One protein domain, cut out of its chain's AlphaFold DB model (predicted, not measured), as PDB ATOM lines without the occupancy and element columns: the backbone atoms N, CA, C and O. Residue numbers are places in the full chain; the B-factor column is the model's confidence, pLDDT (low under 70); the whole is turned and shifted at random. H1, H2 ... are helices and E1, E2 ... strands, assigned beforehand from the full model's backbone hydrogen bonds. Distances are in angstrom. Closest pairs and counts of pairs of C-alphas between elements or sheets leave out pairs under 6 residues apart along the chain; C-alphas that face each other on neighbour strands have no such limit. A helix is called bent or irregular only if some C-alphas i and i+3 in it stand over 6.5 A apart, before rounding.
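This is residues 164 to 255 of the 270 residues of an uncharacterized protein of endosymbiont of Lamellibrachia luymesi (UniProt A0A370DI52). Two small two-stranded sheets stand side by side, with a helix at each end of the row: H1 packs across one face of the hairpin E1 and E2, and the short H3 sits at the far end beside the smaller sheet E3 and E4. The bent helix H2, whose two arms run nearly straight on, bridges the two halves, loosely, from the hairpin's other face to the sheet E3 and E4. The printed part has 92 residues with three named helices and four named strands, in the order H1, E1, E2, H2, E3, H3, E4; both sheets, E1 - E2 and E3 - E4, are antiparallel, and the class is mixed, helices and strands. The whole is compact, with a radius of gyration of the C-alphas of 13.2 A and spans of 39 by 31 by 22 A.

Find C-alpha 164 at (6.283, -31.744, 28.365); from there H1 runs 24.1 A to residue 180. Next come the strands E1, residues 185 to 190, 16.7 A, and E2, residues 195 to 200, 16.8 A. Find C-alpha 210 at (16.466, -32.603, 5.626), where H2, residues 210 to 227, begins. By its hydrogen bonds it was assigned as one helix, but it is bent: C-alphas 217 and 220 are 6.7 A apart. Its arms are H2a, residues 210 to 217, and H2b, residues 220 to 227. Then follow E3, residues 231 to 233, H3, residues 236 to 241, and E4, residues 252 to 254, which ends at C-alpha 254 at (29.834, -30.829, 18.052).

Look first at H1: its closest C-alphas to E2 are those of Ala 175 and Glu 199, 5.4 A, and to E1 those of Thr 178 and Ser 186, 5.3 A. E1 and E2 form a hairpin, antiparallel at 177 degrees, with N 188 and O 197 within hydrogen-bond range at 2.9 A. The closest C-alphas of E1 and H2a are those of Leu 189 and Lys 217, 7.1 A. The arms H2a and H2b stand at a shallow tilt of 14 degrees. From H2b, C-alpha 224 is 6.9 A from C-alpha 231 of E3 and 6.9 A from C-alpha 254 of E4, the closest pair in each case. E3 and E4 are antiparallel at 173 degrees, with N 231 and O 254 at 2.8 A, within hydrogen-bond range. The closest C-alphas of E3 and H3 are those of Ile 233 and Ala 239, 5.9 A. E1 and E4 are near each other, with 5 pairs of C-alphas within 10 A. H1 and H3 are apart. In H1, H2a, H2b and H3 every O i to N i+4 pair is within hydrogen-bond range.

Look for the two C-alphas farthest apart at Tyr 164 and Lys 237, 40.6 A. The printed part has no cut, and no link is long; those from E2 to H2 and from H3 to E4 are short but not tight. In the B-factor column the mean pLDDT of the printed part is 82.9, and you will find values under 70 at residues 164 to 166, 203 to 206 and 208 of this model.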
ATOM      1  N   TYR A 164       6.710 -32.707  29.387       54.78
ATOM      2  CA  TYR A 164       6.283 -31.744  28.365       54.78
ATOM      3  C   TYR A 164       7.005 -30.400  28.519       54.78
ATOM      4  O   TYR A 164       7.566 -29.896  27.549       54.78
ATOM      5  N   HIS A 165       7.086 -29.871  29.744       60.22
ATOM      6  CA  HIS A 165       7.893 -28.682  30.007       60.22
ATOM      7  C   HIS A 165       9.378 -28.965  29.817       60.22
ATOM      8  O   HIS A 165      10.059 -28.116  29.292       60.22
ATOM      9  N   ALA A 166       9.884 -30.159  30.130       65.62
ATOM     10  CA  ALA A 166      11.285 -30.512  29.927       65.62
ATOM     11  C   ALA A 166      11.668 -30.453  28.443       65.62
ATOM     12  O   ALA A 166      12.735 -29.956  28.107       65.62
ATOM     13  N   LYS A 167      10.796 -30.918  27.534       74.00
ATOM     14  CA  LYS A 167      11.046 -30.777  26.093       74.00
ATOM     15  C   LYS A 167      11.006 -29.311  25.656       74.00
ATOM     16  O   LYS A 167      11.850 -28.920  24.858       74.00
ATOM     17  N   GLU A 168      10.066 -28.523  26.172       76.62
ATOM     18  CA  GLU A 168       9.967 -27.094  25.850       76.62
ATOM     19  C   GLU A 168      11.127 -26.283  26.442       76.62
ATOM     20  O   GLU A 168      11.670 -25.421  25.771       76.62
ATOM     21  N   SER A 169      11.593 -26.614  27.641       75.81
ATOM     22  CA  SER A 169      12.763 -26.014  28.282       75.81
ATOM     23  C   SER A 169      14.050 -26.371  27.552       75.81
ATOM     24  O   SER A 169      14.870 -25.496  27.315       75.81
ATOM     25  N   LEU A 170      14.207 -27.624  27.106       84.19
ATOM     26  CA  LEU A 170      15.313 -27.991  26.215       84.19
ATOM     27  C   LEU A 170      15.224 -27.254  24.875       84.19
ATOM     28  O   LEU A 170      16.252 -26.929  24.293       84.19
ATOM     29  N   ARG A 171      14.013 -26.988  24.376       86.88
ATOM     30  CA  ARG A 171      13.809 -26.207  23.154       86.88
ATOM     31  C   ARG A 171      14.212 -24.746  23.343       86.88
ATOM     32  O   ARG A 171      14.970 -24.240  22.526       86.88
ATOM     33  N   LEU A 172      13.772 -24.117  24.432       84.94
ATOM     34  CA  LEU A 172      14.165 -22.759  24.817       84.94
ATOM     35  C   LEU A 172      15.680 -22.650  24.993       84.94
ATOM     36  O   LEU A 172      16.281 -21.771  24.394       84.94
ATOM     37  N   LEU A 173      16.308 -23.600  25.687       85.12
ATOM     38  CA  LEU A 173      17.762 -23.642  25.850       85.12
ATOM     39  C   LEU A 173      18.496 -23.734  24.500       85.12
ATOM     40  O   LEU A 173      19.458 -23.013  24.259       85.12
ATOM     41  N   VAL A 174      18.030 -24.582  23.576       89.81
ATOM     42  CA  VAL A 174      18.620 -24.686  22.226       89.81
ATOM     43  C   VAL A 174      18.392 -23.403  21.406       89.81
ATOM     44  O   VAL A 174      19.267 -23.009  20.630       89.81
ATOM     45  N   ALA A 175      17.256 -22.726  21.584       87.31
ATOM     46  CA  ALA A 175      16.975 -21.441  20.945       87.31
ATOM     47  C   ALA A 175      17.892 -20.334  21.491       87.31
ATOM     48  O   ALA A 175      18.511 -19.609  20.712       87.31
ATOM     49  N   GLU A 176      18.063 -20.266  22.812       86.38
ATOM     50  CA  GLU A 176      18.993 -19.353  23.480       86.38
ATOM     51  C   GLU A 176      20.435 -19.598  23.034       86.38
ATOM     52  O   GLU A 176      21.123 -18.641  22.696       86.38
ATOM     53  N   CYS A 177      20.880 -20.856  22.908       86.50
ATOM     54  CA  CYS A 177      22.200 -21.171  22.348       86.50
ATOM     55  C   CYS A 177      22.378 -20.626  20.924       86.50
ATOM     56  O   CYS A 177      23.460 -20.159  20.576       86.50
ATOM     57  N   THR A 178      21.326 -20.672  20.102       88.44
ATOM     58  CA  THR A 178      21.375 -20.167  18.721       88.44
ATOM     59  C   THR A 178      21.617 -18.658  18.699       88.44
ATOM     60  O   THR A 178      22.501 -18.194  17.977       88.44
ATOM     61  N   GLY A 179      20.896 -17.910  19.541       80.50
ATOM     62  CA  GLY A 179      21.062 -16.462  19.678       80.50
ATOM     63  C   GLY A 179      22.375 -16.064  20.358       80.50
ATOM     64  O   GLY A 179      23.130 -15.263  19.813       80.50
ATOM     65  N   ALA A 180      22.681 -16.650  21.517       81.69
ATOM     66  CA  ALA A 180      23.838 -16.295  22.338       81.69
ATOM     67  C   ALA A 180      25.179 -16.596  21.652       81.69
ATOM     68  O   ALA A 180      26.128 -15.830  21.792       81.69
ATOM     69  N   LEU A 181      25.265 -17.687  20.882       84.75
ATOM     70  CA  LEU A 181      26.482 -18.054  20.148       84.75
ATOM     71  C   LEU A 181      26.547 -17.447  18.738       84.75
ATOM     72  O   LEU A 181      27.516 -17.701  18.020       84.75
ATOM     73  N   ALA A 182      25.528 -16.681  18.324       85.88
ATOM     74  CA  ALA A 182      25.398 -16.118  16.980       85.88
ATOM     75  C   ALA A 182      25.616 -17.165  15.863       85.88
ATOM     76  O   ALA A 182      26.331 -16.934  14.883       85.88
ATOM     77  N   VAL A 183      25.015 -18.351  16.024       87.62
ATOM     78  CA  VAL A 183      25.122 -19.461  15.068       87.62
ATOM     79  C   VAL A 183      23.859 -19.580  14.220       87.62
ATOM     80  O   VAL A 183      22.756 -19.321  14.679       87.62
ATOM     81  N   GLY A 184      23.999 -20.038  12.972       87.62
ATOM     82  CA  GLY A 184      22.848 -20.194  12.072       87.62
ATOM     83  C   GLY A 184      21.888 -21.333  12.452       87.62
ATOM     84  O   GLY A 184      20.758 -21.366  11.969       87.62
ATOM     85  N   MET A 185      22.333 -22.281  13.283       89.88
ATOM     86  CA  MET A 185      21.520 -23.386  13.795       89.88
ATOM     87  C   MET A 185      22.159 -23.983  15.052       89.88
ATOM     88  O   MET A 185      23.363 -24.246  15.056       89.88
ATOM     89  N   SER A 186      21.334 -24.311  16.046       91.88
ATOM     90  CA  SER A 186      21.704 -25.195  17.158       91.88
ATOM     91  C   SER A 186      20.836 -26.447  17.160       91.88
ATOM     92  O   SER A 186      19.666 -26.422  16.775       91.88
ATOM     93  N   ALA A 187      21.405 -27.568  17.598       91.62
ATOM     94  CA  ALA A 187      20.686 -28.832  17.661       91.62
ATOM     95  C   ALA A 187      21.027 -29.620  18.925       91.62
ATOM     96  O   ALA A 187      22.195 -29.758  19.283       91.62
ATOM     97  N   LEU A 188      20.005 -30.217  19.541       92.56
ATOM     98  CA  LEU A 188      20.152 -31.188  20.622       92.56
ATOM     99  C   LEU A 188      19.641 -32.550  20.160       92.56
ATOM    100  O   LEU A 188      18.457 -32.725  19.852       92.56
ATOM    101  N   LEU A 189      20.541 -33.534  20.142       90.25
ATOM    102  CA  LEU A 189      20.254 -34.902  19.722       90.25
ATOM    103  C   LEU A 189      20.436 -35.856  20.902       90.25
ATOM    104  O   LEU A 189      21.554 -36.091  21.352       90.25
ATOM    105  N   LEU A 190      19.340 -36.463  21.360       86.00
ATOM    106  CA  LEU A 190      19.357 -37.525  22.372       86.00
ATOM    107  C   LEU A 190      18.606 -38.756  21.824       86.00
ATOM    108  O   LEU A 190      17.447 -38.988  22.189       86.00
ATOM    109  N   PRO A 191      19.235 -39.561  20.944       78.00
ATOM    110  CA  PRO A 191      18.574 -40.687  20.279       78.00
ATOM    111  C   PRO A 191      18.009 -41.726  21.251       78.00
ATOM    112  O   PRO A 191      16.896 -42.202  21.049       78.00
ATOM    113  N   GLY A 192      18.710 -42.005  22.357       78.38
ATOM    114  CA  GLY A 192      18.242 -42.932  23.399       78.38
ATOM    115  C   GLY A 192      16.956 -42.494  24.114       78.38
ATOM    116  O   GLY A 192      16.285 -43.323  24.720       78.38
ATOM    117  N   LYS A 193      16.584 -41.210  24.021       77.94
ATOM    118  CA  LYS A 193      15.319 -40.658  24.536       77.94
ATOM    119  C   LYS A 193      14.343 -40.274  23.417       77.94
ATOM    120  O   LYS A 193      13.302 -39.691  23.698       77.94
ATOM    121  N   ASN A 194      14.675 -40.576  22.157       80.62
ATOM    122  CA  ASN A 194      13.956 -40.126  20.961       80.62
ATOM    123  C   ASN A 194      13.716 -38.599  20.926       80.62
ATOM    124  O   ASN A 194      12.667 -38.125  20.489       80.62
ATOM    125  N   ILE A 195      14.684 -37.817  21.416       83.25
ATOM    126  CA  ILE A 195      14.625 -36.351  21.388       83.25
ATOM    127  C   ILE A 195      15.541 -35.855  20.272       83.25
ATOM    128  O   ILE A 195      16.710 -36.230  20.166       83.25
ATOM    129  N   SER A 196      14.992 -35.007  19.411       89.06
ATOM    130  CA  SER A 196      15.746 -34.231  18.434       89.06
ATOM    131  C   SER A 196      15.125 -32.848  18.367       89.06
ATOM    132  O   SER A 196      13.952 -32.726  18.013       89.06
ATOM    133  N   ILE A 197      15.898 -31.842  18.746       90.69
ATOM    134  CA  ILE A 197      15.495 -30.440  18.750       90.69
ATOM    135  C   ILE A 197      16.448 -29.704  17.821       90.69
ATOM    136  O   ILE A 197      17.653 -29.946  17.867       90.69
ATOM    137  N   TYR A 198      15.890 -28.843  16.982       90.06
ATOM    138  CA  TYR A 198      16.630 -27.988  16.069       90.06
ATOM    139  C   TYR A 198      16.025 -26.599  16.153       90.06
ATOM    140  O   TYR A 198      14.811 -26.467  16.002       90.06
ATOM    141  N   GLU A 199      16.868 -25.603  16.369       89.94
ATOM    142  CA  GLU A 199      16.495 -24.194  16.329       89.94
ATOM    143  C   GLU A 199      17.413 -23.485  15.334       89.94
ATOM    144  O   GLU A 199      18.569 -23.878  15.148       89.94
ATOM    145  N   TYR A 200      16.874 -22.480  14.651       87.94
ATOM    146  CA  TYR A 200      17.539 -21.791  13.550       87.94
ATOM    147  C   TYR A 200      17.453 -20.294  13.754       87.94
ATOM    148  O   TYR A 200      16.467 -19.791  14.289       87.94
ATOM    149  N   ASP A 201      18.451 -19.595  13.238       84.81
ATOM    150  CA  ASP A 201      18.317 -18.170  12.992       84.81
ATOM    151  C   ASP A 201      17.400 -17.945  11.773       84.81
ATOM    152  O   ASP A 201      17.599 -18.548  10.709       84.81
ATOM    153  N   GLU A 202      16.388 -17.083  11.913       70.75
ATOM    154  CA  GLU A 202      15.392 -16.794  10.867       70.75
ATOM    155  C   GLU A 202      16.044 -16.260   9.578       70.75
ATOM    156  O   GLU A 202      15.528 -16.472   8.478       70.75
ATOM    157  N   GLY A 203      17.228 -15.644   9.690       69.81
ATOM    158  CA  GLY A 203      18.024 -15.166   8.559       69.81
ATOM    159  C   GLY A 203      18.727 -16.259   7.741       69.81
ATOM    160  O   GLY A 203      19.249 -15.963   6.665       69.81
ATOM    161  N   ASN A 204      18.750 -17.517   8.206       67.75
ATOM    162  CA  ASN A 204      19.636 -18.562   7.675       67.75
ATOM    163  C   ASN A 204      18.920 -19.888   7.334       67.75
ATOM    164  O   ASN A 204      19.450 -20.989   7.511       67.75
ATOM    165  N   ALA A 205      17.712 -19.788   6.767       58.34
ATOM    166  CA  ALA A 205      16.826 -20.918   6.446       58.34
ATOM    167  C   ALA A 205      17.442 -22.019   5.548       58.34
ATOM    168  O   ALA A 205      16.947 -23.147   5.514       58.34
ATOM    169  N   ALA A 206      18.535 -21.732   4.832       65.94
ATOM    170  CA  ALA A 206      19.235 -22.703   3.990       65.94
ATOM    171  C   ALA A 206      19.960 -23.812   4.785       65.94
ATOM    172  O   ALA A 206      20.334 -24.831   4.203       65.94
ATOM    173  N   ILE A 207      20.156 -23.640   6.097       71.62
ATOM    174  CA  ILE A 207      20.893 -24.589   6.946       71.62
ATOM    175  C   ILE A 207      19.997 -25.760   7.401       71.62
ATOM    176  O   ILE A 207      20.472 -26.890   7.504       71.62
ATOM    177  N   GLY A 208      18.685 -25.546   7.556       69.31
ATOM    178  CA  GLY A 208      17.718 -26.538   8.062       69.31
ATOM    179  C   GLY A 208      17.235 -27.593   7.061       69.31
ATOM    180  O   GLY A 208      16.093 -28.053   7.129       69.31
ATOM    181  N   THR A 209      18.063 -27.971   6.084       77.88
ATOM    182  CA  THR A 209      17.643 -28.953   5.071       77.88
ATOM    183  C   THR A 209      17.521 -30.365   5.667       77.88
ATOM    184  O   THR A 209      18.339 -30.762   6.502       77.88
ATOM    185  N   PRO A 210      16.584 -31.209   5.181       81.19
ATOM    186  CA  PRO A 210      16.466 -32.603   5.626       81.19
ATOM    187  C   PRO A 210      17.770 -33.403   5.508       81.19
ATOM    188  O   PRO A 210      18.038 -34.289   6.318       81.19
ATOM    189  N   ARG A 211      18.606 -33.060   4.518       81.56
ATOM    190  CA  ARG A 211      19.933 -33.649   4.324       81.56
ATOM    191  C   ARG A 211      20.864 -33.345   5.498       81.56
ATOM    192  O   ARG A 211      21.499 -34.265   5.999       81.56
ATOM    193  N   VAL A 212      20.920 -32.089   5.949       83.56
ATOM    194  CA  VAL A 212      21.736 -31.686   7.106       83.56
ATOM    195  C   VAL A 212      21.282 -32.440   8.355       83.56
ATOM    196  O   VAL A 212      22.113 -33.028   9.042       83.56
ATOM    197  N   HIS A 213      19.973 -32.538   8.604       87.06
ATOM    198  CA  HIS A 213      19.461 -33.274   9.768       87.06
ATOM    199  C   HIS A 213      19.811 -34.761   9.723       87.06
ATOM    200  O   HIS A 213      20.210 -35.323  10.742       87.06
ATOM    201  N   ALA A 214      19.686 -35.398   8.555       86.19
ATOM    202  CA  ALA A 214      20.029 -36.804   8.381       86.19
ATOM    203  C   ALA A 214      21.525 -37.060   8.622       86.19
ATOM    204  O   ALA A 214      21.880 -37.996   9.338       86.19
ATOM    205  N   THR A 215      22.399 -36.202   8.088       86.88
ATOM    206  CA  THR A 215      23.848 -36.294   8.308       86.88
ATOM    207  C   THR A 215      24.222 -36.070   9.775       86.88
ATOM    208  O   THR A 215      25.040 -36.819  10.310       86.88
ATOM    209  N   LEU A 216      23.584 -35.106  10.451       88.19
ATOM    210  CA  LEU A 216      23.809 -34.842  11.874       88.19
ATOM    211  C   LEU A 216      23.381 -36.012  12.767       88.19
ATOM    212  O   LEU A 216      24.154 -36.428  13.625       88.19
ATOM    213  N   LYS A 217      22.181 -36.570  12.551       87.69
ATOM    214  CA  LYS A 217      21.670 -37.709  13.339       87.69
ATOM    215  C   LYS A 217      22.424 -39.013  13.101       87.69
ATOM    216  O   LYS A 217      22.379 -39.885  13.961       87.69
ATOM    217  N   GLY A 218      23.034 -39.169  11.932       88.00
ATOM    218  CA  GLY A 218      23.771 -40.371  11.569       88.00
ATOM    219  C   GLY A 218      25.254 -40.227  11.874       88.00
ATOM    220  O   GLY A 218      25.702 -40.375  13.006       88.00
ATOM    221  N   GLU A 219      26.014 -39.948  10.821       88.94
ATOM    222  CA  GLU A 219      27.473 -40.010  10.821       88.94
ATOM    223  C   GLU A 219      28.123 -39.109  11.879       88.94
ATOM    224  O   GLU A 219      29.027 -39.543  12.591       88.94
ATOM    225  N   TYR A 220      27.653 -37.868  12.009       89.44
ATOM    226  CA  TYR A 220      28.266 -36.894  12.912       89.44
ATOM    227  C   TYR A 220      27.990 -37.250  14.378       89.44
ATOM    228  O   TYR A 220      28.910 -37.224  15.196       89.44
ATOM    229  N   TYR A 221      26.756 -37.650  14.703       89.75
ATOM    230  CA  TYR A 221      26.395 -38.133  16.035       89.75
ATOM    231  C   TYR A 221      27.224 -39.357  16.445       89.75
ATOM    232  O   TYR A 221      27.847 -39.347  17.509       89.75
ATOM    233  N   GLU A 222      27.285 -40.391  15.599       88.38
ATOM    234  CA  GLU A 222      28.050 -41.606  15.913       88.38
ATOM    235  C   GLU A 222      29.541 -41.305  16.080       88.38
ATOM    236  O   GLU A 222      30.214 -41.917  16.915       88.38
ATOM    237  N   ARG A 223      30.067 -40.319  15.347       89.62
ATOM    238  CA  ARG A 223      31.467 -39.930  15.479       89.62
ATOM    239  C   ARG A 223      31.772 -39.261  16.816       89.62
ATOM    240  O   ARG A 223      32.743 -39.653  17.458       89.62
ATOM    241  N   VAL A 224      30.951 -38.298  17.234       90.06
ATOM    242  CA  VAL A 224      31.079 -37.615  18.535       90.06
ATOM    243  C   VAL A 224      30.931 -38.616  19.675       90.06
ATOM    244  O   VAL A 224      31.737 -38.628  20.599       90.06
ATOM    245  N   LYS A 225      29.958 -39.524  19.560       86.38
ATOM    246  CA  LYS A 225      29.746 -40.611  20.518       86.38
ATOM    247  C   LYS A 225      30.943 -41.559  20.609       86.38
ATOM    248  O   LYS A 225      31.289 -41.979  21.698       86.38
ATOM    249  N   THR A 226      31.577 -41.893  19.483       87.75
ATOM    250  CA  THR A 226      32.754 -42.780  19.461       87.75
ATOM    251  C   THR A 226      33.993 -42.121  20.063       87.75
ATOM    252  O   THR A 226      34.836 -42.808  20.628       87.75
ATOM    253  N   LEU A 227      34.154 -40.809  19.871       86.56
ATOM    254  CA  LEU A 227      35.315 -40.074  20.372       86.56
ATOM    255  C   LEU A 227      35.161 -39.639  21.831       86.56
ATOM    256  O   LEU A 227      36.174 -39.344  22.453       86.56
ATOM    257  N   GLU A 228      33.926 -39.574  22.338       85.00
ATOM    258  CA  GLU A 228      33.597 -39.056  23.676       85.00
ATOM    259  C   GLU A 228      34.207 -37.665  23.937       85.00
ATOM    260  O   GLU A 228      34.451 -37.264  25.068       85.00
ATOM    261  N   SER A 229      34.446 -36.900  22.869       86.88
ATOM    262  CA  SER A 229      35.078 -35.586  22.916       86.88
ATOM    263  C   SER A 229      34.422 -34.637  21.923       86.88
ATOM    264  O   SER A 229      33.880 -35.058  20.894       86.88
ATOM    265  N   SER A 230      34.509 -33.338  22.200       90.62
ATOM    266  CA  SER A 230      34.032 -32.317  21.273       90.62
ATOM    267  C   SER A 230      34.867 -32.301  19.986       90.62
ATOM    268  O   SER A 230      36.062 -32.607  19.984       90.62
ATOM    269  N   ILE A 231      34.223 -31.960  18.872       91.19
ATOM    270  CA  ILE A 231      34.799 -31.911  17.529       91.19
ATOM    271  C   ILE A 231      34.502 -30.540  16.930       91.19
ATOM    272  O   ILE A 231      33.359 -30.082  16.954       91.19
ATOM    273  N   VAL A 232      35.519 -29.917  16.336       91.56
ATOM    274  CA  VAL A 232      35.381 -28.663  15.588       91.56
ATOM    275  C   VAL A 232      35.675 -28.928  14.117       91.56
ATOM    276  O   VAL A 232      36.710 -29.490  13.775       91.56
ATOM    277  N   ILE A 233      34.764 -28.515  13.240       89.50
ATOM    278  CA  ILE A 233      34.887 -28.645  11.787       89.50
ATOM    279  C   ILE A 233      34.765 -27.246  11.198       89.50
ATOM    280  O   ILE A 233      33.664 -26.710  11.091       89.50
ATOM    281  N   ASN A 234      35.885 -26.646  10.807       87.56
ATOM    282  CA  ASN A 234      35.916 -25.333  10.162       87.56
ATOM    283  C   ASN A 234      35.985 -25.436   8.635       87.56
ATOM    284  O   ASN A 234      35.655 -24.478   7.933       87.56
ATOM    285  N   SER A 235      36.436 -26.580   8.122       83.25
ATOM    286  CA  SER A 235      36.640 -26.839   6.701       83.25
ATOM    287  C   SER A 235      36.384 -28.304   6.333       83.25
ATOM    288  O   SER A 235      36.315 -29.191   7.185       83.25
ATOM    289  N   SER A 236      36.317 -28.587   5.030       79.31
ATOM    290  CA  SER A 236      36.231 -29.961   4.518       79.31
ATOM    291  C   SER A 236      37.452 -30.819   4.875       79.31
ATOM    292  O   SER A 236      37.330 -32.039   4.946       79.31
ATOM    293  N   LYS A 237      38.617 -30.208   5.136       82.38
ATOM    294  CA  LYS A 237      39.823 -30.932   5.572       82.38
ATOM    295  C   LYS A 237      39.664 -31.477   6.990       82.38
ATOM    296  O   LYS A 237      40.023 -32.627   7.235       82.38
ATOM    297  N   ASP A 238      39.060 -30.695   7.881       83.31
ATOM    298  CA  ASP A 238      38.813 -31.097   9.271       83.31
ATOM    299  C   ASP A 238      37.819 -32.262   9.312       83.31
ATOM    300  O   ASP A 238      38.010 -33.235  10.040       83.31
ATOM    301  N   ALA A 239      36.799 -32.227   8.446       80.75
ATOM    302  CA  ALA A 239      35.853 -33.330   8.302       80.75
ATOM    303  C   ALA A 239      36.567 -34.649   7.942       80.75
ATOM    304  O   ALA A 239      36.330 -35.677   8.579       80.75
ATOM    305  N   VAL A 240      37.513 -34.613   6.995       82.12
ATOM    306  CA  VAL A 240      38.323 -35.785   6.615       82.12
ATOM    307  C   VAL A 240      39.230 -36.246   7.761       82.12
ATOM    308  O   VAL A 240      39.329 -37.449   8.008       82.12
ATOM    309  N   GLN A 241      39.849 -35.322   8.505       83.12
ATOM    310  CA  GLN A 241      40.656 -35.649   9.690       83.12
ATOM    311  C   GLN A 241      39.826 -36.381  10.755       83.12
ATOM    312  O   GLN A 241      40.285 -37.353  11.360       83.12
ATOM    313  N   HIS A 242      38.567 -35.980  10.919       79.62
ATOM    314  CA  HIS A 242      37.609 -36.655  11.786       79.62
ATOM    315  C   HIS A 242      36.940 -37.876  11.139       79.62
ATOM    316  O   HIS A 242      36.074 -38.474  11.770       79.62
ATOM    317  N   ARG A 243      37.395 -38.332   9.963       81.44
ATOM    318  CA  ARG A 243      36.871 -39.498   9.223       81.44
ATOM    319  C   ARG A 243      35.384 -39.383   8.864       81.44
ATOM    320  O   ARG A 243      34.688 -40.391   8.819       81.44
ATOM    321  N   LEU A 244      34.914 -38.164   8.618       83.19
ATOM    322  CA  LEU A 244      33.569 -37.887   8.127       83.19
ATOM    323  C   LEU A 244      33.578 -37.919   6.593       83.19
ATOM    324  O   LEU A 244      34.431 -37.313   5.943       83.19
ATOM    325  N   THR A 245      32.632 -38.651   6.022       73.88
ATOM    326  CA  THR A 245      32.447 -38.885   4.586       73.88
ATOM    327  C   THR A 245      31.431 -37.922   3.975       73.88
ATOM    328  O   THR A 245      31.554 -37.549   2.807       73.88
ATOM    329  N   SER A 246      30.460 -37.452   4.762       73.06
ATOM    330  CA  SER A 246      29.479 -36.458   4.333       73.06
ATOM    331  C   SER A 246      30.020 -35.043   4.528       73.06
ATOM    332  O   SER A 246      29.997 -34.502   5.628       73.06
ATOM    333  N   GLY A 247      30.470 -34.404   3.448       70.19
ATOM    334  CA  GLY A 247      30.805 -32.979   3.469       70.19
ATOM    335  C   GLY A 247      29.545 -32.112   3.533       70.19
ATOM    336  O   GLY A 247      28.733 -32.126   2.602       70.19
ATOM    337  N   LEU A 248      29.392 -31.344   4.610       77.62
ATOM    338  CA  LEU A 248      28.386 -30.288   4.728       77.62
ATOM    339  C   LEU A 248      29.037 -28.910   4.491       77.62
ATOM    340  O   LEU A 248      30.166 -28.697   4.931       77.62
ATOM    341  N   PRO A 249      28.362 -27.962   3.814       72.75
ATOM    342  CA  PRO A 249      28.922 -26.654   3.464       72.75
ATOM    343  C   PRO A 249      28.869 -25.652   4.635       72.75
ATOM    344  O   PRO A 249      28.642 -24.463   4.429       72.75
ATOM    345  N   CYS A 250      29.029 -26.125   5.872       77.44
ATOM    346  CA  CYS A 250      28.889 -25.328   7.089       77.44
ATOM    347  C   CYS A 250      30.005 -25.674   8.079       77.44
ATOM    348  O   CYS A 250      30.604 -26.749   8.002       77.44
ATOM    349  N   LYS A 251      30.268 -24.761   9.016       88.12
ATOM    350  CA  LYS A 251      31.141 -25.027  10.162       88.12
ATOM    351  C   LYS A 251      30.334 -25.684  11.277       88.12
ATOM    352  O   LYS A 251      29.162 -25.357  11.447       88.12
ATOM    353  N   PHE A 252      30.958 -26.582  12.030       89.38
ATOM    354  CA  PHE A 252      30.307 -27.290  13.129       89.38
ATOM    355  C   PHE A 252      31.165 -27.265  14.386       89.38
ATOM    356  O   PHE A 252      32.364 -27.532  14.334       89.38
ATOM    357  N   LEU A 253      30.507 -27.023  15.514       92.75
ATOM    358  CA  LEU A 253      30.978 -27.389  16.839       92.75
ATOM    359  C   LEU A 253      30.045 -28.490  17.339       92.75
ATOM    360  O   LEU A 253      28.840 -28.280  17.457       92.75
ATOM    361  N   LEU A 254      30.588 -29.678  17.572       92.00
ATOM    362  CA  LEU A 254      29.834 -30.829  18.052       92.00
ATOM    363  C   LEU A 254      30.380 -31.213  19.417       92.00
ATOM    364  O   LEU A 254      31.590 -31.353  19.562       92.00
ATOM    365  N   SER A 255      29.516 -31.425  20.402       91.88
ATOM    366  CA  SER A 255      29.945 -31.829  21.738       91.88
ATOM    367  C   SER A 255      29.099 -32.991  22.243       91.88
ATOM    368  O   SER A 255      27.880 -32.971  22.037       91.88
TER     369      SER A 255